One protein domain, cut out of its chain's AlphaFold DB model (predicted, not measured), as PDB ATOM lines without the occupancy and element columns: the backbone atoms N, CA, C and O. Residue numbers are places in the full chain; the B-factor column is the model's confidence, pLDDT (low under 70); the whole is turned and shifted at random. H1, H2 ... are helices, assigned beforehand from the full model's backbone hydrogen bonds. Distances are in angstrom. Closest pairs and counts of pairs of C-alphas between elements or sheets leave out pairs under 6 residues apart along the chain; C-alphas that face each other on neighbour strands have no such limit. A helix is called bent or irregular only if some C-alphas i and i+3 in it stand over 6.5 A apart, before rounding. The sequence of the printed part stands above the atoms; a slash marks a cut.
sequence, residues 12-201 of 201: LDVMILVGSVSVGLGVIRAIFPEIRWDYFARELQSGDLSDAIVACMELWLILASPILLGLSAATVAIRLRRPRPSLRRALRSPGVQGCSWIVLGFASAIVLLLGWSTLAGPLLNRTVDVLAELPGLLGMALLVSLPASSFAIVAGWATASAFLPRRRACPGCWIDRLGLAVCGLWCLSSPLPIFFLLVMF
ATOM      1  N   LEU A  12     126.156 134.938 111.176       97.00
ATOM      2  CA  LEU A  12     125.906 134.296 109.885       97.00
ATOM      3  C   LEU A  12     124.402 134.151 109.568       97.00
ATOM      4  O   LEU A  12     124.044 134.089 108.401       97.00
ATOM      5  N   ASP A  13     123.509 134.121 110.563       96.69
ATOM      6  CA  ASP A  13     122.064 134.168 110.285       96.69
ATOM      7  C   ASP A  13     121.644 135.557 109.797       96.69
ATOM      8  O   ASP A  13     120.888 135.651 108.834       96.69
ATOM      9  N   VAL A  14     122.198 136.620 110.394       97.56
ATOM     10  CA  VAL A  14     122.026 138.000 109.908       97.56
ATOM     11  C   VAL A  14     122.484 138.107 108.459       97.56
ATOM     12  O   VAL A  14     121.733 138.591 107.621       97.56
ATOM     13  N   MET A  15     123.678 137.601 108.140       98.31
ATOM     14  CA  MET A  15     124.213 137.647 106.777       98.31
ATOM     15  C   MET A  15     123.323 136.902 105.776       98.31
ATOM     16  O   MET A  15     123.118 137.397 104.673       98.31
ATOM     17  N   ILE A  16     122.761 135.744 106.150       97.75
ATOM     18  CA  ILE A  16     121.826 135.009 105.284       97.75
ATOM     19  C   ILE A  16     120.551 135.829 105.048       97.75
ATOM     20  O   ILE A  16     120.092 135.918 103.912       97.75
ATOM     21  N   LEU A  17     119.994 136.451 106.091       97.38
ATOM     22  CA  LEU A  17     118.797 137.283 105.960       97.38
ATOM     23  C   LEU A  17     119.062 138.512 105.082       97.38
ATOM     24  O   LEU A  17     118.332 138.730 104.119       97.38
ATOM     25  N   VAL A  18     120.143 139.250 105.341       97.94
ATOM     26  CA  VAL A  18     120.554 140.413 104.533       97.94
ATOM     27  C   VAL A  18     120.804 140.011 103.079       97.94
ATOM     28  O   VAL A  18     120.318 140.674 102.163       97.94
ATOM     29  N   GLY A  19     121.500 138.894 102.856       97.88
ATOM     30  CA  GLY A  19     121.726 138.347 101.520       97.88
ATOM     31  C   GLY A  19     120.417 138.014 100.808       97.88
ATOM     32  O   GLY A  19     120.243 138.375  99.650       97.88
ATOM     33  N   SER A  20     119.455 137.405 101.505       97.00
ATOM     34  CA  SER A  20     118.154 137.069 100.916       97.00
ATOM     35  C   SER A  20     117.317 138.292 100.536       97.00
ATOM     36  O   SER A  20     116.704 138.299  99.472       97.00
ATOM     37  N   VAL A  21     117.348 139.353 101.351       96.62
ATOM     38  CA  VAL A  21     116.700 140.633 101.028       96.62
ATOM     39  C   VAL A  21     117.380 141.273  99.820       96.62
ATOM     40  O   VAL A  21     116.702 141.728  98.905       96.62
ATOM     41  N   SER A  22     118.715 141.243  99.774       97.25
ATOM     42  CA  SER A  22     119.495 141.779  98.651       97.25
ATOM     43  C   SER A  22     119.178 141.056  97.339       97.25
ATOM     44  O   SER A  22     119.038 141.703  96.306       97.25
ATOM     45  N   VAL A  23     119.005 139.728  97.375       95.50
ATOM     46  CA  VAL A  23     118.549 138.944  96.215       95.50
ATOM     47  C   VAL A  23     117.147 139.376  95.784       95.50
ATOM     48  O   VAL A  23     116.940 139.617  94.600       95.50
ATOM     49  N   GLY A  24     116.209 139.537  96.724       92.62
ATOM     50  CA  GLY A  24     114.864 140.043  96.424       92.62
ATOM     51  C   GLY A  24     114.893 141.413  95.738       92.62
ATOM     52  O   GLY A  24     114.270 141.590  94.696       92.62
ATOM     53  N   LEU A  25     115.692 142.351  96.254       92.81
ATOM     54  CA  LEU A  25     115.898 143.672  95.644       92.81
ATOM     55  C   LEU A  25     116.546 143.590  94.254       92.81
ATOM     56  O   LEU A  25     116.159 144.324  93.347       92.81
ATOM     57  N   GLY A  26     117.506 142.681  94.061       92.00
ATOM     58  CA  GLY A  26     118.113 142.425  92.754       92.00
ATOM     59  C   GLY A  26     117.101 141.914  91.727       92.00
ATOM     60  O   GLY A  26     117.095 142.385  90.593       92.00
ATOM     61  N   VAL A  27     116.207 141.007  92.135       87.19
ATOM     62  CA  VAL A  27     115.108 140.505  91.293       87.19
ATOM     63  C   VAL A  27     114.143 141.631  90.926       87.19
ATOM     64  O   VAL A  27     113.808 141.769  89.754       87.19
ATOM     65  N   ILE A  28     113.756 142.473  91.889       86.94
ATOM     66  CA  ILE A  28     112.897 143.641  91.637       86.94
ATOM     67  C   ILE A  28     113.517 144.531  90.561       86.94
ATOM     68  O   ILE A  28     112.856 144.859  89.582       86.94
ATOM     69  N   ARG A  29     114.807 144.860  90.697       87.38
ATOM     70  CA  ARG A  29     115.531 145.680  89.719       87.38
ATOM     71  C   ARG A  29     115.616 145.026  88.337       87.38
ATOM     72  O   ARG A  29     115.625 145.735  87.340       87.38
ATOM     73  N   ALA A  30     115.726 143.700  88.270       82.94
ATOM     74  CA  ALA A  30     115.824 142.978  87.004       82.94
ATOM     75  C   ALA A  30     114.482 142.910  86.258       82.94
ATOM     76  O   ALA A  30     114.465 143.022  85.037       82.94
ATOM     77  N   ILE A  31     113.374 142.726  86.984       81.44
ATOM     78  CA  ILE A  31     112.026 142.644  86.399       81.44
ATOM     79  C   ILE A  31     111.490 144.043  86.074       81.44
ATOM     80  O   ILE A  31     110.864 144.240  85.038       81.44
ATOM     81  N   PHE A  32     111.775 145.018  86.936       82.19
ATOM     82  CA  PHE A  32     111.304 146.396  86.823       82.19
ATOM     83  C   PHE A  32     112.508 147.347  86.749       82.19
ATOM     84  O   PHE A  32     112.807 148.046  87.721       82.19
ATOM     85  N   PRO A  33     113.245 147.366  85.619       78.81
ATOM     86  CA  PRO A  33     114.424 148.222  85.465       78.81
ATOM     87  C   PRO A  33     114.069 149.709  85.579       78.81
ATOM     88  O   PRO A  33     114.851 150.499  86.109       78.81
ATOM     89  N   GLU A  34     112.861 150.065  85.151       80.12
ATOM     90  CA  GLU A  34     112.276 151.394  85.250       80.12
ATOM     91  C   GLU A  34     111.005 151.296  86.093       80.12
ATOM     92  O   GLU A  34     109.899 151.309  85.561       80.12
ATOM     93  N   ILE A  35     111.135 151.150  87.419       79.06
ATOM     94  CA  ILE A  35     109.972 151.364  88.294       79.06
ATOM     95  C   ILE A  35     109.476 152.784  88.015       79.06
ATOM     96  O   ILE A  35     110.117 153.768  88.393       79.06
ATOM     97  N   ARG A  36     108.353 152.871  87.304       81.69
ATOM     98  CA  ARG A  36     107.717 154.116  86.889       81.69
ATOM     99  C   ARG A  36     107.042 154.749  88.093       81.69
ATOM    100  O   ARG A  36     105.839 154.637  88.289       81.69
ATOM    101  N   TRP A  37     107.833 155.385  88.953       84.38
ATOM    102  CA  TRP A  37     107.317 156.107  90.117       84.38
ATOM    103  C   TRP A  37     106.320 157.201  89.716       84.38
ATOM    104  O   TRP A  37     105.434 157.530  90.498       84.38
ATOM    105  N   ASP A  38     106.429 157.718  88.488       85.31
ATOM    106  CA  ASP A  38     105.464 158.626  87.872       85.31
ATOM    107  C   ASP A  38     104.078 157.993  87.706       85.31
ATOM    108  O   ASP A  38     103.085 158.684  87.909       85.31
ATOM    109  N   TYR A  39     104.000 156.698  87.387       82.56
ATOM    110  CA  TYR A  39     102.734 155.970  87.298       82.56
ATOM    111  C   TYR A  39     102.043 155.910  88.667       82.56
ATOM    112  O   TYR A  39     100.952 156.448  88.826       82.56
ATOM    113  N   PHE A  40     102.729 155.385  89.687       83.62
ATOM    114  CA  PHE A  40     102.166 155.292  91.040       83.62
ATOM    115  C   PHE A  40     101.815 156.664  91.627       83.62
ATOM    116  O   PHE A  40     100.797 156.807  92.297       83.62
ATOM    117  N   ALA A  41     102.635 157.688  91.370       85.81
ATOM    118  CA  ALA A  41     102.350 159.041  91.830       85.81
ATOM    119  C   ALA A  41     101.089 159.626  91.179       85.81
ATOM    120  O   ALA A  41     100.350 160.331  91.858       85.81
ATOM    121  N   ARG A  42     100.832 159.333  89.896       88.06
ATOM    122  CA  ARG A  42      99.615 159.777  89.202       88.06
ATOM    123  C   ARG A  42      98.372 159.077  89.732       88.06
ATOM    124  O   ARG A  42      97.407 159.770  90.026       88.06
ATOM    125  N   GLU A  43      98.424 157.760  89.918       86.25
ATOM    126  CA  GLU A  43      97.299 157.000  90.484       86.25
ATOM    127  C   GLU A  43      96.974 157.464  91.912       86.25
ATOM    128  O   GLU A  43      95.826 157.708  92.257       86.25
ATOM    129  N   LEU A  44      97.993 157.724  92.740       86.12
ATOM    130  CA  LEU A  44      97.789 158.286  94.082       86.12
ATOM    131  C   LEU A  44      97.264 159.736  94.073       86.12
ATOM    132  O   LEU A  44      96.757 160.207  95.091       86.12
ATOM    133  N   GLN A  45      97.409 160.454  92.957       91.44
ATOM    134  CA  GLN A  45      96.944 161.833  92.774       91.44
ATOM    135  C   GLN A  45      95.607 161.930  92.028       91.44
ATOM    136  O   GLN A  45      95.075 163.037  91.939       91.44
ATOM    137  N   SER A  46      95.050 160.824  91.515       91.38
ATOM    138  CA  SER A  46      93.785 160.842  90.762       91.38
ATOM    139  C   SER A  46      92.605 161.320  91.618       91.38
ATOM    140  O   SER A  46      91.623 161.848  91.100       91.38
ATOM    141  N   GLY A  47      92.730 161.194  92.944       88.44
ATOM    142  CA  GLY A  47      91.677 161.503  93.906       88.44
ATOM    143  C   GLY A  47      90.649 160.379  94.049       88.44
ATOM    144  O   GLY A  47      89.805 160.460  94.942       88.44
ATOM    145  N   ASP A  48      90.742 159.329  93.227       92.38
ATOM    146  CA  ASP A  48      89.940 158.122  93.364       92.38
ATOM    147  C   ASP A  48      90.593 157.164  94.373       92.38
ATOM    148  O   ASP A  48      91.780 156.833  94.308       92.38
ATOM    149  N   LEU A  49      89.804 156.718  95.351       86.56
ATOM    150  CA  LEU A  49      90.257 155.766  96.361       86.56
ATOM    151  C   LEU A  49      90.569 154.394  95.745       86.56
ATOM    152  O   LEU A  49      91.452 153.695  96.240       86.56
ATOM    153  N   SER A  50      89.844 153.999  94.697       85.62
ATOM    154  CA  SER A  50      90.016 152.703  94.043       85.62
ATOM    155  C   SER A  50      91.375 152.601  93.343       85.62
ATOM    156  O   SER A  50      92.132 151.676  93.646       85.62
ATOM    157  N   ASP A  51      91.736 153.602  92.540       83.94
ATOM    158  CA  ASP A  51      93.046 153.740  91.888       83.94
ATOM    159  C   ASP A  51      94.194 153.724  92.905       83.94
ATOM    160  O   ASP A  51      95.162 152.972  92.772       83.94
ATOM    161  N   ALA A  52      94.063 154.497  93.990       84.88
ATOM    162  CA  ALA A  52      95.067 154.550  95.047       84.88
ATOM    163  C   ALA A  52      95.269 153.185  95.728       84.88
ATOM    164  O   ALA A  52      96.405 152.797  96.030       84.88
ATOM    165  N   ILE A  53      94.184 152.439  95.967       83.38
ATOM    166  CA  ILE A  53      94.258 151.087  96.526       83.38
ATOM    167  C   ILE A  53      94.938 150.143  95.534       83.38
ATOM    168  O   ILE A  53      95.855 149.423  95.933       83.38
ATOM    169  N   VAL A  54      94.534 150.164  94.264       82.12
ATOM    170  CA  VAL A  54      95.119 149.338  93.201       82.12
ATOM    171  C   VAL A  54      96.627 149.578  93.094       82.12
ATOM    172  O   VAL A  54      97.407 148.631  93.212       82.12
ATOM    173  N   ALA A  55      97.048 150.840  93.009       84.25
ATOM    174  CA  ALA A  55      98.453 151.232  92.962       84.25
ATOM    175  C   ALA A  55      99.243 150.733  94.187       84.25
ATOM    176  O   ALA A  55     100.356 150.218  94.054       84.25
ATOM    177  N   CYS A  56      98.669 150.830  95.392       84.94
ATOM    178  CA  CYS A  56      99.295 150.310  96.611       84.94
ATOM    179  C   CYS A  56      99.424 148.780  96.597       84.94
ATOM    180  O   CYS A  56     100.433 148.244  97.063       84.94
ATOM    181  N   MET A  57      98.420 148.072  96.077       82.25
ATOM    182  CA  MET A  57      98.437 146.614  95.963       82.25
ATOM    183  C   MET A  57      99.487 146.141  94.961       82.25
ATOM    184  O   MET A  57     100.257 145.233  95.276       82.25
ATOM    185  N   GLU A  58      99.569 146.776  93.793       81.25
ATOM    186  CA  GLU A  58     100.600 146.488  92.798       81.25
ATOM    187  C   GLU A  58     101.996 146.751  93.355       81.25
ATOM    188  O   GLU A  58     102.863 145.875  93.294       81.25
ATOM    189  N   LEU A  59     102.203 147.911  93.984       85.12
ATOM    190  CA  LEU A  59     103.481 148.258  94.597       85.12
ATOM    191  C   LEU A  59     103.872 147.243  95.678       85.12
ATOM    192  O   LEU A  59     105.028 146.820  95.750       85.12
ATOM    193  N   TRP A  60     102.912 146.805  96.497       85.56
ATOM    194  CA  TRP A  60     103.138 145.762  97.491       85.56
ATOM    195  C   TRP A  60     103.526 144.430  96.845       85.56
ATOM    196  O   TRP A  60     104.498 143.811  97.267       85.56
ATOM    197  N   LEU A  61     102.813 143.976  95.814       81.62
ATOM    198  CA  LEU A  61     103.126 142.721  95.125       81.62
ATOM    199  C   LEU A  61     104.512 142.765  94.477       81.62
ATOM    200  O   LEU A  61     105.280 141.810  94.612       81.62
ATOM    201  N   ILE A  62     104.855 143.884  93.840       83.50
ATOM    202  CA  ILE A  62     106.142 144.099  93.176       83.50
ATOM    203  C   ILE A  62     107.285 144.116  94.194       83.50
ATOM    204  O   ILE A  62     108.287 143.426  94.006       83.50
ATOM    205  N   LEU A  63     107.146 144.874  95.286       87.25
ATOM    206  CA  LEU A  63     108.236 145.083  96.241       87.25
ATOM    207  C   LEU A  63     108.321 143.992  97.312       87.25
ATOM    208  O   LEU A  63     109.411 143.542  97.663       87.25
ATOM    209  N   ALA A  64     107.190 143.561  97.868       89.44
ATOM    210  CA  ALA A  64     107.187 142.647  99.003       89.44
ATOM    211  C   ALA A  64     107.397 141.197  98.565       89.44
ATOM    212  O   ALA A  64     108.129 140.470  99.238       89.44
ATOM    213  N   SER A  65     106.805 140.752  97.450       87.94
ATOM    214  CA  SER A  65     106.811 139.323  97.100       87.94
ATOM    215  C   SER A  65     108.216 138.732  96.886       87.94
ATOM    216  O   SER A  65     108.486 137.672  97.467       87.94
ATOM    217  N   PRO A  66     109.174 139.390  96.193       89.81
ATOM    218  CA  PRO A  66     110.505 138.813  95.993       89.81
ATOM    219  C   PRO A  66     111.304 138.781  97.300       89.81
ATOM    220  O   PRO A  66     112.045 137.830  97.566       89.81
ATOM    221  N   ILE A  67     111.108 139.788  98.159       93.81
ATOM    222  CA  ILE A  67     111.727 139.864  99.486       93.81
ATOM    223  C   ILE A  67     111.166 138.766 100.396       93.81
ATOM    224  O   ILE A  67     111.931 138.042 101.033       93.81
ATOM    225  N   LEU A  68     109.844 138.592 100.438       93.31
ATOM    226  CA  LEU A  68     109.187 137.559 101.239       93.31
ATOM    227  C   LEU A  68     109.553 136.147 100.771       93.31
ATOM    228  O   LEU A  68     109.723 135.249 101.604       93.31
ATOM    229  N   LEU A  69     109.726 135.938  99.463       92.75
ATOM    230  CA  LEU A  69     110.202 134.671  98.908       92.75
ATOM    231  C   LEU A  69     111.646 134.396  99.345       92.75
ATOM    232  O   LEU A  69     111.949 133.305  99.836       92.75
ATOM    233  N   GLY A  70     112.516 135.407  99.246       95.12
ATOM    234  CA  GLY A  70     113.891 135.352  99.742       95.12
ATOM    235  C   GLY A  70     113.956 135.013 101.233       95.12
ATOM    236  O   GLY A  70     114.671 134.090 101.627       95.12
ATOM    237  N   LEU A  71     113.150 135.680 102.061       96.69
ATOM    238  CA  LEU A  71     113.063 135.421 103.503       96.69
ATOM    239  C   LEU A  71     112.517 134.021 103.823       96.69
ATOM    240  O   LEU A  71     112.968 133.380 104.779       96.69
ATOM    241  N   SER A  72     111.587 133.511 103.013       95.38
ATOM    242  CA  SER A  72     111.079 132.138 103.128       95.38
ATOM    243  C   SER A  72     112.196 131.124 102.865       95.38
ATOM    244  O   SER A  72     112.438 130.230 103.683       95.38
ATOM    245  N   ALA A  73     112.952 131.311 101.778       96.00
ATOM    246  CA  ALA A  73     114.109 130.483 101.444       96.00
ATOM    247  C   ALA A  73     115.211 130.572 102.512       96.00
ATOM    248  O   ALA A  73     115.739 129.543 102.944       96.00
ATOM    249  N   ALA A  74     115.507 131.775 103.010       97.19
ATOM    250  CA  ALA A  74     116.463 132.008 104.090       97.19
ATOM    251  C   ALA A  74     116.067 131.274 105.374       97.19
ATOM    252  O   ALA A  74     116.902 130.615 105.991       97.19
ATOM    253  N   THR A  75     114.790 131.324 105.755       95.75
ATOM    254  CA  THR A  75     114.274 130.630 106.944       95.75
ATOM    255  C   THR A  75     114.468 129.116 106.832       95.75
ATOM    256  O   THR A  75     114.945 128.475 107.777       95.75
ATOM    257  N   VAL A  76     114.174 128.535 105.662       95.06
ATOM    258  CA  VAL A  76     114.425 127.112 105.380       95.06
ATOM    259  C   VAL A  76     115.927 126.806 105.439       95.06
ATOM    260  O   VAL A  76     116.339 125.880 106.142       95.06
ATOM    261  N   ALA A  77     116.767 127.614 104.787       95.62
ATOM    262  CA  ALA A  77     118.217 127.427 104.750       95.62
ATOM    263  C   ALA A  77     118.862 127.498 106.148       95.62
ATOM    264  O   ALA A  77     119.628 126.609 106.535       95.62
ATOM    265  N   ILE A  78     118.502 128.504 106.951       95.31
ATOM    266  CA  ILE A  78     118.958 128.685 108.339       95.31
ATOM    267  C   ILE A  78     118.571 127.479 109.200       95.31
ATOM    268  O   ILE A  78     119.353 127.054 110.058       95.31
ATOM    269  N   ARG A  79     117.383 126.898 108.979       93.12
ATOM    270  CA  ARG A  79     116.920 125.720 109.722       93.12
ATOM    271  C   ARG A  79     117.664 124.442 109.343       93.12
ATOM    272  O   ARG A  79     117.886 123.600 110.212       93.12
ATOM    273  N   LEU A  80     118.039 124.295 108.074       92.69
ATOM    274  CA  LEU A  80     118.798 123.150 107.560       92.69
ATOM    275  C   LEU A  80     120.306 123.245 107.860       92.69
ATOM    276  O   LEU A  80     121.054 122.285 107.641       92.69
ATOM    277  N   ARG A  81     120.768 124.381 108.389       93.00
ATOM    278  CA  ARG A  81     122.162 124.606 108.780       93.00
ATOM    279  C   ARG A  81     122.524 123.904 110.100       93.00
ATOM    280  O   ARG A  81     121.674 123.589 110.929       93.00
ATOM    281  N   ARG A  82     123.824 123.628 110.292       87.25
ATOM    282  CA  ARG A  82     124.363 122.984 111.504       87.25
ATOM    283  C   ARG A  82     124.130 123.830 112.776       87.25
ATOM    284  O   ARG A  82     124.258 125.051 112.703       87.25
ATOM    285  N   PRO A  83     123.877 123.196 113.941       86.50
ATOM    286  CA  PRO A  83     123.660 121.757 114.133       86.50
ATOM    287  C   PRO A  83     122.327 121.322 113.514       86.50
ATOM    288  O   PRO A  83     121.279 121.865 113.853       86.50
ATOM    289  N   ARG A  84     122.384 120.362 112.577       83.00
ATOM    290  CA  ARG A  84     121.243 120.030 111.720       83.00
ATOM    291  C   ARG A  84     120.197 119.294 112.561       83.00
ATOM    292  O   ARG A  84     120.497 118.197 113.039       83.00
ATOM    293  N   PRO A  85     118.990 119.846 112.773       84.62
ATOM    294  CA  PRO A  85     117.896 119.036 113.284       84.62
ATOM    295  C   PRO A  85     117.614 117.903 112.289       84.62
ATOM    296  O   PRO A  85     117.818 118.067 111.085       84.62
ATOM    297  N   SER A  86     117.120 116.757 112.766       89.69
ATOM    298  CA  SER A  86     116.625 115.735 111.841       89.69
ATOM    299  C   SER A  86     115.550 116.355 110.943       89.69
ATOM    300  O   SER A  86     114.705 117.115 111.423       89.69
ATOM    301  N   LEU A  87     115.578 116.046 109.646       88.19
ATOM    302  CA  LEU A  87     114.685 116.656 108.653       88.19
ATOM    303  C   LEU A  87     113.209 116.510 109.061       88.19
ATOM    304  O   LEU A  87     112.448 117.471 109.035       88.19
ATOM    305  N   ARG A  88     112.849 115.348 109.619       87.88
ATOM    306  CA  ARG A  88     111.523 115.070 110.195       87.88
ATOM    307  C   ARG A  88     111.134 116.006 111.347       87.88
ATOM    308  O   ARG A  88     109.955 116.282 111.529       87.88
ATOM    309  N   ARG A  89     112.088 116.478 112.158       85.81
ATOM    310  CA  ARG A  89     111.844 117.450 113.241       85.81
ATOM    311  C   ARG A  89     111.804 118.882 112.705       85.81
ATOM    312  O   ARG A  89     110.997 119.672 113.185       85.81
ATOM    313  N   ALA A  90     112.647 119.211 111.727       86.38
ATOM    314  CA  ALA A  90     112.638 120.513 111.060       86.38
ATOM    315  C   ALA A  90     111.305 120.765 110.346       86.38
ATOM    316  O   ALA A  90     110.664 121.784 110.571       86.38
ATOM    317  N   LEU A  91     110.830 119.775 109.595       86.81
ATOM    318  CA  LEU A  91     109.545 119.809 108.908       86.81
ATOM    319  C   LEU A  91     108.353 119.606 109.845       86.81
ATOM    320  O   LEU A  91     107.275 119.331 109.358       86.81
ATOM    321  N   ARG A  92     108.487 119.691 111.174       86.50
ATOM    322  CA  ARG A  92     107.343 119.693 112.111       86.50
ATOM    323  C   ARG A  92     107.060 121.073 112.698       86.50
ATOM    324  O   ARG A  92     105.988 121.261 113.263       86.50
ATOM    325  N   SER A  93     107.990 122.023 112.576       87.81
ATOM    326  CA  SER A  93     107.753 123.406 113.000       87.81
ATOM    327  C   SER A  93     106.863 124.130 111.982       87.81
ATOM    328  O   SER A  93     107.163 124.069 110.786       87.81
ATOM    329  N   PRO A  94     105.770 124.778 112.422       88.62
ATOM    330  CA  PRO A  94     104.789 125.382 111.528       88.62
ATOM    331  C   PRO A  94     105.362 126.496 110.653       88.62
ATOM    332  O   PRO A  94     105.023 126.526 109.471       88.62
ATOM    333  N   GLY A  95     106.255 127.345 111.168       89.56
ATOM    334  CA  GLY A  95     106.862 128.415 110.375       89.56
ATOM    335  C   GLY A  95     107.730 127.867 109.242       89.56
ATOM    336  O   GLY A  95     107.584 128.260 108.089       89.56
ATOM    337  N   VAL A  96     108.574 126.878 109.548       91.31
ATOM    338  CA  VAL A  96     109.457 126.239 108.554       91.31
ATOM    339  C   VAL A  96     108.651 125.522 107.477       91.31
ATOM    340  O   VAL A  96     108.998 125.619 106.309       91.31
ATOM    341  N   GLN A  97     107.577 124.822 107.849       89.88
ATOM    342  CA  GLN A  97     106.726 124.167 106.861       89.88
ATOM    343  C   GLN A  97     106.062 125.159 105.914       89.88
ATOM    344  O   GLN A  97     106.053 124.909 104.716       89.88
ATOM    345  N   GLY A  98     105.508 126.258 106.436       89.19
ATOM    346  CA  GLY A  98     104.891 127.272 105.584       89.19
ATOM    347  C   GLY A  98     105.913 127.857 104.612       89.19
ATOM    348  O   GLY A  98     105.691 127.824 103.408       89.19
ATOM    349  N   CYS A  99     107.099 128.229 105.106       92.19
ATOM    350  CA  CYS A  99     108.201 128.678 104.253       92.19
ATOM    351  C   CYS A  99     108.619 127.623 103.210       92.19
ATOM    352  O   CYS A  99     108.891 127.970 102.067       92.19
ATOM    353  N   SER A 100     108.648 126.334 103.565       91.62
ATOM    354  CA  SER A 100     108.928 125.248 102.618       91.62
ATOM    355  C   SER A 100     107.867 125.127 101.525       91.62
ATOM    356  O   SER A 100     108.234 124.978 100.365       91.62
ATOM    357  N   TRP A 101     106.579 125.216 101.865       89.69
ATOM    358  CA  TRP A 101     105.495 125.204 100.879       89.69
ATOM    359  C   TRP A 101     105.540 126.416  99.955       89.69
ATOM    360  O   TRP A 101     105.365 126.244  98.755       89.69
ATOM    361  N   ILE A 102     105.853 127.602 100.489       88.81
ATOM    362  CA  ILE A 102     106.067 128.812  99.686       88.81
ATOM    363  C   ILE A 102     107.180 128.565  98.666       88.81
ATOM    364  O   ILE A 102     106.961 128.679  97.466       88.81
ATOM    365  N   VAL A 103     108.361 128.151  99.129       91.75
ATOM    366  CA  VAL A 103     109.521 127.926  98.254       91.75
ATOM    367  C   VAL A 103     109.232 126.857  97.197       91.75
ATOM    368  O   VAL A 103     109.566 127.052  96.032       91.75
ATOM    369  N   LEU A 104     108.597 125.742  97.576       89.62
ATOM    370  CA  LEU A 104     108.245 124.669  96.641       89.62
ATOM    371  C   LEU A 104     107.176 125.099  95.634       89.62
ATOM    372  O   LEU A 104     107.305 124.782  94.454       89.62
ATOM    373  N   GLY A 105     106.156 125.837  96.076       85.94
ATOM    374  CA  GLY A 105     105.114 126.385  95.210       85.94
ATOM    375  C   GLY A 105     105.710 127.299  94.144       85.94
ATOM    376  O   GLY A 105     105.534 127.048  92.954       85.94
ATOM    377  N   PHE A 106     106.527 128.270  94.555       85.50
ATOM    378  CA  PHE A 106     107.236 129.154  93.629       85.50
ATOM    379  C   PHE A 106     108.180 128.401  92.689       85.50
ATOM    380  O   PHE A 106     108.181 128.656  91.489       85.50
ATOM    381  N   ALA A 107     108.954 127.441  93.204       88.56
ATOM    382  CA  ALA A 107     109.835 126.632  92.368       88.56
ATOM    383  C   ALA A 107     109.045 125.841  91.313       88.56
ATOM    384  O   ALA A 107     109.439 125.820  90.149       88.56
ATOM    385  N   SER A 108     107.911 125.238  91.687       85.81
ATOM    386  CA  SER A 108     107.047 124.535  90.733       85.81
ATOM    387  C   SER A 108     106.443 125.474  89.687       85.81
ATOM    388  O   SER A 108     106.464 125.130  88.510       85.81
ATOM    389  N   ALA A 109     105.998 126.673  90.077       82.50
ATOM    390  CA  ALA A 109     105.490 127.675  89.143       82.50
ATOM    391  C   ALA A 109     106.560 128.090  88.121       82.50
ATOM    392  O   ALA A 109     106.287 128.099  86.923       82.50
ATOM    393  N   ILE A 110     107.796 128.342  88.569       83.12
ATOM    394  CA  ILE A 110     108.924 128.666  87.682       83.12
ATOM    395  C   ILE A 110     109.213 127.506  86.721       83.12
ATOM    396  O   ILE A 110     109.362 127.728  85.524       83.12
ATOM    397  N   VAL A 111     109.266 126.265  87.214       86.69
ATOM    398  CA  VAL A 111     109.517 125.086  86.365       86.69
ATOM    399  C   VAL A 111     108.417 124.906  85.322       86.69
ATOM    400  O   VAL A 111     108.727 124.661  84.159       86.69
ATOM    401  N   LEU A 112     107.146 125.056  85.703       83.75
ATOM    402  CA  LEU A 112     106.018 124.963  84.774       83.75
ATOM    403  C   LEU A 112     106.063 126.075  83.723       83.75
ATOM    404  O   LEU A 112     105.837 125.806  82.548       83.75
ATOM    405  N   LEU A 113     106.420 127.296  84.122       79.25
ATOM    406  CA  LEU A 113     106.568 128.436  83.220       79.25
ATOM    407  C   LEU A 113     107.695 128.222  82.195       79.25
ATOM    408  O   LEU A 113     107.523 128.451  80.995       79.25
ATOM    409  N   LEU A 114     108.850 127.737  82.656       81.81
ATOM    410  CA  LEU A 114     109.984 127.399  81.793       81.81
ATOM    411  C   LEU A 114     109.665 126.203  80.885       81.81
ATOM    412  O   LEU A 114     109.999 126.207  79.702       81.81
ATOM    413  N   GLY A 115     108.969 125.192  81.404       83.75
ATOM    414  CA  GLY A 115     108.494 124.054  80.618       83.75
ATOM    415  C   GLY A 115     107.509 124.479  79.530       83.75
ATOM    416  O   GLY A 115     107.642 124.070  78.382       83.75
ATOM    417  N   TRP A 116     106.562 125.361  79.857       79.44
ATOM    418  CA  TRP A 116     105.601 125.898  78.897       79.44
ATOM    419  C   TRP A 116     106.286 126.708  77.793       79.44
ATOM    420  O   TRP A 116     106.061 126.456  76.610       79.44
ATOM    421  N   SER A 117     107.174 127.636  78.159       74.75
ATOM    422  CA  SER A 117     107.894 128.471  77.184       74.75
ATOM    423  C   SER A 117     108.798 127.664  76.247       74.75
ATOM    424  O   SER A 117     108.904 127.999  75.070       74.75
ATOM    425  N   THR A 118     109.399 126.572  76.726       82.38
ATOM    426  CA  THR A 118     110.273 125.714  75.906       82.38
ATOM    427  C   THR A 118     109.512 124.701  75.047       82.38
ATOM    428  O   THR A 118     109.913 124.466  73.909       82.38
ATOM    429  N   LEU A 119     108.422 124.110  75.552       83.94
ATOM    430  CA  LEU A 119     107.682 123.043  74.860       83.94
ATOM    431  C   LEU A 119     106.531 123.567  73.988       83.94
ATOM    432  O   LEU A 119     106.346 123.088  72.870       83.94
ATOM    433  N   ALA A 120     105.757 124.538  74.479       76.50
ATOM    434  CA  ALA A 120     104.603 125.090  73.764       76.50
ATOM    435  C   ALA A 120     104.985 126.277  72.865       76.50
ATOM    436  O   ALA A 120     104.362 126.480  71.823       76.50
ATOM    437  N   GLY A 121     106.039 127.020  73.225       68.19
ATOM    438  CA  GLY A 121     106.544 128.164  72.461       68.19
ATOM    439  C   GLY A 121     106.808 127.849  70.983       68.19
ATOM    440  O   GLY A 121     106.238 128.510  70.125       68.19
ATOM    441  N   PRO A 122     107.569 126.798  70.629       71.00
ATOM    442  CA  PRO A 122     107.837 126.462  69.227       71.00
ATOM    443  C   PRO A 122     106.587 126.071  68.421       71.00
ATOM    444  O   PRO A 122     106.548 126.280  67.209       71.00
ATOM    445  N   LEU A 123     105.571 125.507  69.084       70.19
ATOM    446  CA  LEU A 123     104.309 125.112  68.453       70.19
ATOM    447  C   LEU A 123     103.390 126.321  68.209       70.19
ATOM    448  O   LEU A 123     102.712 126.363  67.187       70.19
ATOM    449  N   LEU A 124     103.415 127.317  69.102       64.25
ATOM    450  CA  LEU A 124     102.674 128.583  68.990       64.25
ATOM    451  C   LEU A 124     103.404 129.656  68.158       64.25
ATOM    452  O   LEU A 124     102.759 130.507  67.552       64.25
ATOM    453  N   ASN A 125     104.734 129.595  68.046       55.00
ATOM    454  CA  ASN A 125     105.542 130.517  67.231       55.00
ATOM    455  C   ASN A 125     105.292 130.380  65.725       55.00
ATOM    456  O   ASN A 125     105.727 131.235  64.957       55.00
ATOM    457  N   ARG A 126     104.598 129.328  65.273       60.19
ATOM    458  CA  ARG A 126     104.146 129.237  63.876       60.19
ATOM    459  C   ARG A 126     102.950 130.135  63.567       60.19
ATOM    460  O   ARG A 126     102.626 130.261  62.391       60.19
ATOM    461  N   THR A 127     102.311 130.750  64.565       54.09
ATOM    462  CA  THR A 127     101.071 131.502  64.347       54.09
ATOM    463  C   THR A 127     101.112 132.997  64.654       54.09
ATOM    464  O   THR A 127     100.207 133.662  64.159       54.09
ATOM    465  N   VAL A 128     102.065 133.585  65.402       48.41
ATOM    466  CA  VAL A 128     101.888 135.011  65.759       48.41
ATOM    467  C   VAL A 128     103.141 135.819  66.136       48.41
ATOM    468  O   VAL A 128     103.872 135.462  67.055       48.41
ATOM    469  N   ASP A 129     103.248 137.021  65.559       56.25
ATOM    470  CA  ASP A 129     104.032 138.192  66.003       56.25
ATOM    471  C   ASP A 129     103.682 138.704  67.432       56.25
ATOM    472  O   ASP A 129     104.206 139.713  67.896       56.25
ATOM    473  N   VAL A 130     102.837 137.990  68.189       53.75
ATOM    474  CA  VAL A 130     102.407 138.320  69.568       53.75
ATOM    475  C   VAL A 130     103.504 138.076  70.622       53.75
ATOM    476  O   VAL A 130     103.378 138.501  71.768       53.75
ATOM    477  N   LEU A 131     104.643 137.473  70.256       47.31
ATOM    478  CA  LEU A 131     105.772 137.281  71.181       47.31
ATOM    479  C   LEU A 131     106.478 138.571  71.613       47.31
ATOM    480  O   LEU A 131     107.178 138.554  72.623       47.31
ATOM    481  N   ALA A 132     106.280 139.688  70.912       53.47
ATOM    482  CA  ALA A 132     106.792 140.979  71.369       53.47
ATOM    483  C   ALA A 132     106.090 141.469  72.656       53.47
ATOM    484  O   ALA A 132     106.707 142.167  73.457       53.47
ATOM    485  N   GLU A 133     104.849 141.035  72.915       57.25
ATOM    486  CA  GLU A 133     104.101 141.352  74.144       57.25
ATOM    487  C   GLU A 133     104.209 140.263  75.226       57.25
ATOM    488  O   GLU A 133     103.703 140.419  76.344       57.25
ATOM    489  N   LEU A 134     104.913 139.160  74.941       55.09
ATOM    490  CA  LEU A 134     105.053 138.036  75.867       55.09
ATOM    491  C   LEU A 134     105.645 138.406  77.238       55.09
ATOM    492  O   LEU A 134     105.201 137.811  78.215       55.09
ATOM    493  N   PRO A 135     106.588 139.361  77.379       55.81
ATOM    494  CA  PRO A 135     107.051 139.795  78.697       55.81
ATOM    495  C   PRO A 135     105.921 140.389  79.550       55.81
ATOM    496  O   PRO A 135     105.873 140.140  80.754       55.81
ATOM    497  N   GLY A 136     104.980 141.108  78.927       57.56
ATOM    498  CA  GLY A 136     103.798 141.665  79.588       57.56
ATOM    499  C   GLY A 136     102.805 140.581  80.002       57.56
ATOM    500  O   GLY A 136     102.358 140.561  81.144       57.56
ATOM    501  N   LEU A 137     102.536 139.610  79.124       55.50
ATOM    502  CA  LEU A 137     101.680 138.453  79.428       55.50
ATOM    503  C   LEU A 137     102.296 137.506  80.463       55.50
ATOM    504  O   LEU A 137     101.575 136.967  81.294       55.50
ATOM    505  N   LEU A 138     103.617 137.314  80.452       57.97
ATOM    506  CA  LEU A 138     104.346 136.536  81.454       57.97
ATOM    507  C   LEU A 138     104.332 137.252  82.808       57.97
ATOM    508  O   LEU A 138     104.118 136.614  83.836       57.97
ATOM    509  N   GLY A 139     104.517 138.577  82.795       59.91
ATOM    510  CA  GLY A 139     104.374 139.444  83.960       59.91
ATOM    511  C   GLY A 139     102.971 139.365  84.552       59.91
ATOM    512  O   GLY A 139     102.842 139.105  85.741       59.91
ATOM    513  N   MET A 140     101.933 139.470  83.717       58.00
ATOM    514  CA  MET A 140     100.524 139.332  84.107       58.00
ATOM    515  C   MET A 140     100.194 137.921  84.592       58.00
ATOM    516  O   MET A 140      99.553 137.758  85.624       58.00
ATOM    517  N   ALA A 141     100.669 136.878  83.910       60.03
ATOM    518  CA  ALA A 141     100.458 135.496  84.324       60.03
ATOM    519  C   ALA A 141     101.126 135.217  85.671       60.03
ATOM    520  O   ALA A 141     100.517 134.565  86.514       60.03
ATOM    521  N   LEU A 142     102.332 135.738  85.919       62.78
ATOM    522  CA  LEU A 142     102.964 135.708  87.237       62.78
ATOM    523  C   LEU A 142     102.134 136.510  88.247       62.78
ATOM    524  O   LEU A 142     101.772 135.957  89.278       62.78
ATOM    525  N   LEU A 143     101.737 137.744  87.935       60.12
ATOM    526  CA  LEU A 143     100.900 138.584  88.804       60.12
ATOM    527  C   LEU A 143      99.567 137.926  89.190       60.12
ATOM    528  O   LEU A 143      99.129 138.091  90.323       60.12
ATOM    529  N   VAL A 144      98.950 137.154  88.292       59.28
ATOM    530  CA  VAL A 144      97.671 136.455  88.511       59.28
ATOM    531  C   VAL A 144      97.863 135.083  89.173       59.28
ATOM    532  O   VAL A 144      97.052 134.663  90.000       59.28
ATOM    533  N   SER A 145      98.945 134.367  88.864       64.56
ATOM    534  CA  SER A 145      99.213 133.035  89.433       64.56
ATOM    535  C   SER A 145      99.832 133.085  90.831       64.56
ATOM    536  O   SER A 145      99.561 132.204  91.650       64.56
ATOM    537  N   LEU A 146     100.591 134.138  91.149       66.81
ATOM    538  CA  LEU A 146     101.117 134.418  92.487       66.81
ATOM    539  C   LEU A 146     100.015 134.405  93.571       66.81
ATOM    540  O   LEU A 146     100.147 133.635  94.519       66.81
ATOM    541  N   PRO A 147      98.894 135.136  93.440       62.62
ATOM    542  CA  PRO A 147      97.783 135.103  94.393       62.62
ATOM    543  C   PRO A 147      97.167 133.722  94.584       62.62
ATOM    544  O   PRO A 147      96.961 133.280  95.715       62.62
ATOM    545  N   ALA A 148      96.888 133.029  93.477       63.81
ATOM    546  CA  ALA A 148      96.306 131.693  93.507       63.81
ATOM    547  C   ALA A 148      97.248 130.708  94.217       63.81
ATOM    548  O   ALA A 148      96.810 129.886  95.029       63.81
ATOM    549  N   SER A 149      98.558 130.847  93.986       67.50
ATOM    550  CA  SER A 149      99.576 130.071  94.685       67.50
ATOM    551  C   SER A 149      99.627 130.413  96.177       67.50
ATOM    552  O   SER A 149      99.666 129.495  96.995       67.50
ATOM    553  N   SER A 150      99.501 131.688  96.559       69.19
ATOM    554  CA  SER A 150      99.443 132.118  97.961       69.19
ATOM    555  C   SER A 150      98.252 131.499  98.694       69.19
ATOM    556  O   SER A 150      98.420 130.987  99.798       69.19
ATOM    557  N   PHE A 151      97.065 131.440  98.078       70.44
ATOM    558  CA  PHE A 151      95.912 130.742  98.659       70.44
ATOM    559  C   PHE A 151      96.145 129.244  98.818       70.44
ATOM    560  O   PHE A 151      95.885 128.705  99.892       70.44
ATOM    561  N   ALA A 152      96.666 128.572  97.791       70.75
ATOM    562  CA  ALA A 152      96.954 127.141  97.861       70.75
ATOM    563  C   ALA A 152      98.003 126.819  98.940       70.75
ATOM    564  O   ALA A 152      97.873 125.837  99.672       70.75
ATOM    565  N   ILE A 153      99.014 127.677  99.086       72.81
ATOM    566  CA  ILE A 153     100.066 127.547 100.094       72.81
ATOM    567  C   ILE A 153      99.512 127.786 101.503       72.81
ATOM    568  O   ILE A 153      99.805 127.010 102.415       72.81
ATOM    569  N   VAL A 154      98.690 128.823 101.694       73.12
ATOM    570  CA  VAL A 154      98.062 129.132 102.986       73.12
ATOM    571  C   VAL A 154      97.055 128.057 103.371       73.12
ATOM    572  O   VAL A 154      97.073 127.607 104.513       73.12
ATOM    573  N   ALA A 155      96.236 127.588 102.429       78.56
ATOM    574  CA  ALA A 155      95.321 126.476 102.640       78.56
ATOM    575  C   ALA A 155      96.097 125.203 102.994       78.56
ATOM    576  O   ALA A 155      95.830 124.596 104.025       78.56
ATOM    577  N   GLY A 156      97.132 124.850 102.227       76.19
ATOM    578  CA  GLY A 156      97.990 123.699 102.511       76.19
ATOM    579  C   GLY A 156      98.662 123.786 103.883       76.19
ATOM    580  O   GLY A 156      98.708 122.798 104.621       76.19
ATOM    581  N   TRP A 157      99.125 124.974 104.275       78.50
ATOM    582  CA  TRP A 157      99.683 125.221 105.601       78.50
ATOM    583  C   TRP A 157      98.627 125.117 106.705       78.50
ATOM    584  O   TRP A 157      98.866 124.428 107.699       78.50
ATOM    585  N   ALA A 158      97.464 125.744 106.528       77.62
ATOM    586  CA  ALA A 158      96.357 125.727 107.477       77.62
ATOM    587  C   ALA A 158      95.854 124.293 107.690       77.62
ATOM    588  O   ALA A 158      95.806 123.825 108.826       77.62
ATOM    589  N   THR A 159      95.617 123.546 106.611       77.69
ATOM    590  CA  THR A 159      95.276 122.120 106.632       77.69
ATOM    591  C   THR A 159      96.364 121.316 107.345       77.69
ATOM    592  O   THR A 159      96.089 120.614 108.318       77.69
ATOM    593  N   ALA A 160      97.634 121.464 106.960       74.31
ATOM    594  CA  ALA A 160      98.725 120.753 107.624       74.31
ATOM    595  C   ALA A 160      98.845 121.116 109.117       74.31
ATOM    596  O   ALA A 160      99.294 120.288 109.917       74.31
ATOM    597  N   SER A 161      98.486 122.341 109.504       73.31
ATOM    598  CA  SER A 161      98.496 122.801 110.893       73.31
ATOM    599  C   SER A 161      97.328 122.231 111.706       73.31
ATOM    600  O   SER A 161      97.557 121.784 112.828       73.31
ATOM    601  N   ALA A 162      96.133 122.142 111.116       78.12
ATOM    602  CA  ALA A 162      94.927 121.610 111.746       78.12
ATOM    603  C   ALA A 162      95.000 120.088 111.962       78.12
ATOM    604  O   ALA A 162      94.614 119.589 113.017       78.12
ATOM    605  N   PHE A 163      95.555 119.343 111.000       77.12
ATOM    606  CA  PHE A 163      95.560 117.873 111.021       77.12
ATOM    607  C   PHE A 163      96.787 117.233 111.690       77.12
ATOM    608  O   PHE A 163      96.895 116.007 111.724       77.12
ATOM    609  N   LEU A 164      97.730 118.011 112.237       75.88
ATOM    610  CA  LEU A 164      98.914 117.466 112.920       75.88
ATOM    611  C   LEU A 164      98.827 117.681 114.447       75.88
ATOM    612  O   LEU A 164      99.386 118.653 114.961       75.88
ATOM    613  N   PRO A 165      98.203 116.742 115.199       56.69
ATOM    614  CA  PRO A 165      97.681 116.942 116.563       56.69
ATOM    615  C   PRO A 165      98.718 117.175 117.680       56.69
ATOM    616  O   PRO A 165      98.365 117.198 118.855       56.69
ATOM    617  N   ARG A 166     100.012 117.339 117.373       64.25
ATOM    618  CA  ARG A 166     101.074 117.542 118.383       64.25
ATOM    619  C   ARG A 166     102.219 118.431 117.897       64.25
ATOM    620  O   ARG A 166     103.393 118.093 118.070       64.25
ATOM    621  N   ARG A 167     101.922 119.585 117.297       64.50
ATOM    622  CA  ARG A 167     102.957 120.598 117.045       64.50
ATOM    623  C   ARG A 167     103.168 121.456 118.282       64.50
ATOM    624  O   ARG A 167     102.537 122.490 118.454       64.50
ATOM    625  N   ARG A 168     104.098 121.049 119.144       66.81
ATOM    626  CA  ARG A 168     104.669 122.000 120.101       66.81
ATOM    627  C   ARG A 168     105.610 122.902 119.311       66.81
ATOM    628  O   ARG A 168     106.702 122.463 118.943       66.81
ATOM    629  N   ALA A 169     105.165 124.126 119.020       67.62
ATOM    630  CA  ALA A 169     106.078 125.209 118.675       67.62
ATOM    631  C   ALA A 169     107.209 125.167 119.704       67.62
ATOM    632  O   ALA A 169     106.952 125.061 120.904       67.62
ATOM    633  N   CYS A 170     108.454 125.119 119.240       73.38
ATOM    634  CA  CYS A 170     109.587 125.050 120.150       73.38
ATOM    635  C   CYS A 170     109.607 126.380 120.921       73.38
ATOM    636  O   CYS A 170     109.864 127.409 120.285       73.38
ATOM    637  N   PRO A 171     109.293 126.405 122.232       71.38
ATOM    638  CA  PRO A 171     109.117 127.659 122.953       71.38
ATOM    639  C   PRO A 171     110.410 128.474 122.863       71.38
ATOM    640  O   PRO A 171     111.491 127.973 123.171       71.38
ATOM    641  N   GLY A 172     110.313 129.704 122.353       77.31
ATOM    642  CA  GLY A 172     111.466 130.596 122.179       77.31
ATOM    643  C   GLY A 172     112.325 130.356 120.929       77.31
ATOM    644  O   GLY A 172     113.390 130.959 120.812       77.31
ATOM    645  N   CYS A 173     111.909 129.515 119.971       89.62
ATOM    646  CA  CYS A 173     112.665 129.354 118.725       89.62
ATOM    647  C   CYS A 173     112.412 130.535 117.793       89.62
ATOM    648  O   CYS A 173     111.384 130.598 117.122       89.62
ATOM    649  N   TRP A 174     113.373 131.455 117.727       93.75
ATOM    650  CA  TRP A 174     113.284 132.641 116.875       93.75
ATOM    651  C   TRP A 174     113.075 132.290 115.389       93.75
ATOM    652  O   TRP A 174     112.337 132.992 114.711       93.75
ATOM    653  N   ILE A 175     113.636 131.171 114.904       94.00
ATOM    654  CA  ILE A 175     113.485 130.719 113.506       94.00
ATOM    655  C   ILE A 175     112.022 130.384 113.192       94.00
ATOM    656  O   ILE A 175     111.528 130.706 112.118       94.00
ATOM    657  N   ASP A 176     111.322 129.733 114.125       91.19
ATOM    658  CA  ASP A 176     109.916 129.367 113.925       91.19
ATOM    659  C   ASP A 176     109.022 130.612 113.956       91.19
ATOM    660  O   ASP A 176     108.135 130.744 113.122       91.19
ATOM    661  N   ARG A 177     109.312 131.569 114.849       92.50
ATOM    662  CA  ARG A 177     108.619 132.868 114.891       92.50
ATOM    663  C   ARG A 177     108.837 133.680 113.619       92.50
ATOM    664  O   ARG A 177     107.878 134.237 113.107       92.50
ATOM    665  N   LEU A 178     110.067 133.711 113.103       94.88
ATOM    666  CA  LEU A 178     110.375 134.356 111.830       94.88
ATOM    667  C   LEU A 178     109.585 133.703 110.692       94.88
ATOM    668  O   LEU A 178     108.912 134.404 109.948       94.88
ATOM    669  N   GLY A 179     109.603 132.370 110.602       92.75
ATOM    670  CA  GLY A 179     108.835 131.654 109.585       92.75
ATOM    671  C   GLY A 179     107.333 131.912 109.690       92.75
ATOM    672  O   GLY A 179     106.688 132.149 108.681       92.75
ATOM    673  N   LEU A 180     106.776 131.934 110.904       90.88
ATOM    674  CA  LEU A 180     105.372 132.288 111.132       90.88
ATOM    675  C   LEU A 180     105.063 133.735 110.737       90.88
ATOM    676  O   LEU A 180     104.023 133.972 110.134       90.88
ATOM    677  N   ALA A 181     105.951 134.685 111.038       93.50
ATOM    678  CA  ALA A 181     105.785 136.082 110.646       93.50
ATOM    679  C   ALA A 181     105.801 136.237 109.118       93.50
ATOM    680  O   ALA A 181     104.914 136.874 108.561       93.50
ATOM    681  N   VAL A 182     106.751 135.588 108.436       92.88
ATOM    682  CA  VAL A 182     106.824 135.573 106.968       92.88
ATOM    683  C   VAL A 182     105.565 134.944 106.371       92.88
ATOM    684  O   VAL A 182     104.958 135.532 105.483       92.88
ATOM    685  N   CYS A 183     105.113 133.797 106.888       89.06
ATOM    686  CA  CYS A 183     103.856 133.182 106.453       89.06
ATOM    687  C   CYS A 183     102.645 134.091 106.701       89.06
ATOM    688  O   CYS A 183     101.770 134.171 105.849       89.06
ATOM    689  N   GLY A 184     102.595 134.793 107.834       88.81
ATOM    690  CA  GLY A 184     101.539 135.758 108.133       88.81
ATOM    691  C   GLY A 184     101.503 136.910 107.128       88.81
ATOM    692  O   GLY A 184     100.426 137.269 106.662       88.81
ATOM    693  N   LEU A 185     102.667 137.433 106.732       90.06
ATOM    694  CA  LEU A 185     102.770 138.455 105.685       90.06
ATOM    695  C   LEU A 185     102.289 137.929 104.324       90.06
ATOM    696  O   LEU A 185     101.575 138.643 103.625       90.06
ATOM    697  N   TRP A 186     102.588 136.671 103.985       88.19
ATOM    698  CA  TRP A 186     102.003 136.026 102.803       88.19
ATOM    699  C   TRP A 186     100.478 135.933 102.895       88.19
ATOM    700  O   TRP A 186      99.802 136.345 101.957       88.19
ATOM    701  N   CYS A 187      99.923 135.483 104.026       84.12
ATOM    702  CA  CYS A 187      98.471 135.425 104.231       84.12
ATOM    703  C   CYS A 187      97.801 136.794 104.064       84.12
ATOM    704  O   CYS A 187      96.742 136.878 103.451       84.12
ATOM    705  N   LEU A 188      98.416 137.853 104.599       83.94
ATOM    706  CA  LEU A 188      97.920 139.225 104.465       83.94
ATOM    707  C   LEU A 188      97.971 139.720 103.015       83.94
ATOM    708  O   LEU A 188      97.127 140.516 102.622       83.94
ATOM    709  N   SER A 189      98.921 139.226 102.217       81.50
ATOM    710  CA  SER A 189      99.024 139.565 100.794       81.50
ATOM    711  C   SER A 189      98.069 138.773  99.892       81.50
ATOM    712  O   SER A 189      97.708 139.263  98.828       81.50
ATOM    713  N   SER A 190      97.621 137.582 100.309       77.81
ATOM    714  CA  SER A 190      96.732 136.717  99.519       77.81
ATOM    715  C   SER A 190      95.409 137.360  99.075       77.81
ATOM    716  O   SER A 190      95.038 137.137  97.929       77.81
ATOM    717  N   PRO A 191      94.661 138.122  99.902       79.75
ATOM    718  CA  PRO A 191      93.385 138.697  99.472       79.75
ATOM    719  C   PRO A 191      93.532 139.867  98.494       79.75
ATOM    720  O   PRO A 191      92.569 140.160  97.788       79.75
ATOM    721  N   LEU A 192      94.703 140.518  98.426       75.38
ATOM    722  CA  LEU A 192      94.911 141.708  97.589       75.38
ATOM    723  C   LEU A 192      94.517 141.468  96.125       75.38
ATOM    724  O   LEU A 192      93.816 142.299  95.564       75.38
ATOM    725  N   PRO A 193      94.841 140.325  95.502       68.62
ATOM    726  CA  PRO A 193      94.541 140.167  94.086       68.62
ATOM    727  C   PRO A 193      93.099 139.740  93.815       68.62
ATOM    728  O   PRO A 193      92.578 140.030  92.747       68.62
ATOM    729  N   ILE A 194      92.424 139.105  94.783       72.31
ATOM    730  CA  ILE A 194      90.966 138.922  94.701       72.31
ATOM    731  C   ILE A 194      90.293 140.290  94.751       72.31
ATOM    732  O   ILE A 194      89.414 140.565  93.946       72.31
ATOM    733  N   PHE A 195      90.726 141.153  95.671       73.81
ATOM    734  CA  PHE A 195      90.208 142.512  95.761       73.81
ATOM    735  C   PHE A 195      90.479 143.307  94.477       73.81
ATOM    736  O   PHE A 195      89.564 143.928  93.956       73.81
ATOM    737  N   PHE A 196      91.689 143.217  93.918       69.12
ATOM    738  CA  PHE A 196      92.033 143.822  92.629       69.12
ATOM    739  C   PHE A 196      91.087 143.360  91.509       69.12
ATOM    740  O   PHE A 196      90.528 144.190  90.799       69.12
ATOM    741  N   LEU A 197      90.835 142.049  91.393       70.50
ATOM    742  CA  LEU A 197      89.887 141.517  90.409       70.50
ATOM    743  C   LEU A 197      88.456 142.028  90.642       70.50
ATOM    744  O   LEU A 197      87.759 142.301  89.678       70.50
ATOM    745  N   LEU A 198      88.021 142.182  91.895       76.56
ATOM    746  CA  LEU A 198      86.688 142.703  92.224       76.56
ATOM    747  C   LEU A 198      86.521 144.204  91.955       76.56
ATOM    748  O   LEU A 198      85.394 144.662  91.835       76.56
ATOM    749  N   VAL A 199      87.609 144.973  91.926       73.00
ATOM    750  CA  VAL A 199      87.564 146.415  91.631       73.00
ATOM    751  C   VAL A 199      87.599 146.675  90.124       73.00
ATOM    752  O   VAL A 199      87.020 147.653  89.663       73.00
ATOM    753  N   MET A 200      88.259 145.809  89.350       66.31
ATOM    754  CA  MET A 200      88.406 145.985  87.900       66.31
ATOM    755  C   MET A 200      87.199 145.522  87.065       66.31
ATOM    756  O   MET A 200      87.118 145.901  85.895       66.31
ATOM    757  N   PHE A 201      86.297 144.700  87.617       74.88
ATOM    758  CA  PHE A 201      85.159 144.086  86.911       74.88
ATOM    759  C   PHE A 201      83.831 144.361  87.616       74.88
ATOM    760  O   PHE A 201      82.833 144.575  86.892       74.88
TER     761      PHE A 201
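Overview. This is residues 12 to 201 of the 201 residues of an uncharacterized protein of Tautonia plasticadhaerens (UniProt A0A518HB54). Helices H1 and H8 pack on two sides of H3b, one arm of a bent helix, while H5 crosses H3b and H8. H5 and H7 form a long V, packed together near its closed end and spreading toward H6; residues 122 to 130 stick out at its open end. Beyond the bend of H3, H2 and H3a fold into a helical hairpin. The printed part has 190 residues with nine named helices, H1 to H9 in chain order, and no named strand; its class is all helix. It is only just compact, close to loose, with a radius of gyration of the C-alphas of 18.9 A and spans of 53 by 46 by 34 A.

Arrangement. H1, residues 12 to 31, touches H3b, residues 66 to 80, at a shallow tilt of 30 degrees, opposite ways; the closest C-alphas, of Gly 24 and Ile 67, are 4.4 A apart. H2, residues 37 to 45, and H3a, residues 49 to 63, touch as a hairpin, closest at the C-alphas of Leu 44 and Ala 52, 4.7 A. H3a and H3b are arms of H3, assigned by its hydrogen bonds as one helix but bent: C-alphas 63 and 66 are 6.7 A apart. H4, residues 87 to 90, only just touches H3b, with 3 pairs of C-alphas within 8 A, the closest those of Arg 79 and Ala 90, 6.9 A. H5, residues 94 to 119, touches H3b at a steep tilt of 60 degrees, closest at the C-alphas of Ser 72 and Cys 99, 4.6 A. H6, residues 121 to 124, touches no helix. H7, residues 129 to 162, touches H5 with residues 149 to 161 alone, closest at the C-alphas of Gly 98 and Trp 157, 5.6 A. H8, residues 174 to 189, touches H5, the C-alphas of Gly 95 and Gly 179 being closest at 3.9 A, and also H3b, those of Thr 75 and Gly 179 being closest at 6.1 A. H9, residues 191 to 200, touches H3a, closest at the C-alphas of Met 57 and Leu 192, 6.3 A. Every O i to N i+4 pair is within hydrogen-bond range in H1, H2, H3a, H3b, H5, H8 and H9, and 24 of 30 are in H7; H4 and H6 are too short for such a pair.

Along the chain. H1 begins at C-alpha 12 (125.906, 134.296, 109.885) and is 28.5 A long. H5 measures 36.9 A, and H7 49.5 A with a kink of 47 degrees near residue 136; H7 is irregular, C-alphas 132 and 135 being 7.4 A apart. H9 ends at C-alpha 200 (88.406, 145.985, 87.900).

Size, cuts and confidence. The two C-alphas farthest apart, of Arg 126 and Pro 171, are 59.3 A apart. The printed part has no cut, and the link from H7 to H8 is long, 11 residues. The mean pLDDT of the printed part is 81.2; 36 residues are under 70, among them 124 to 150.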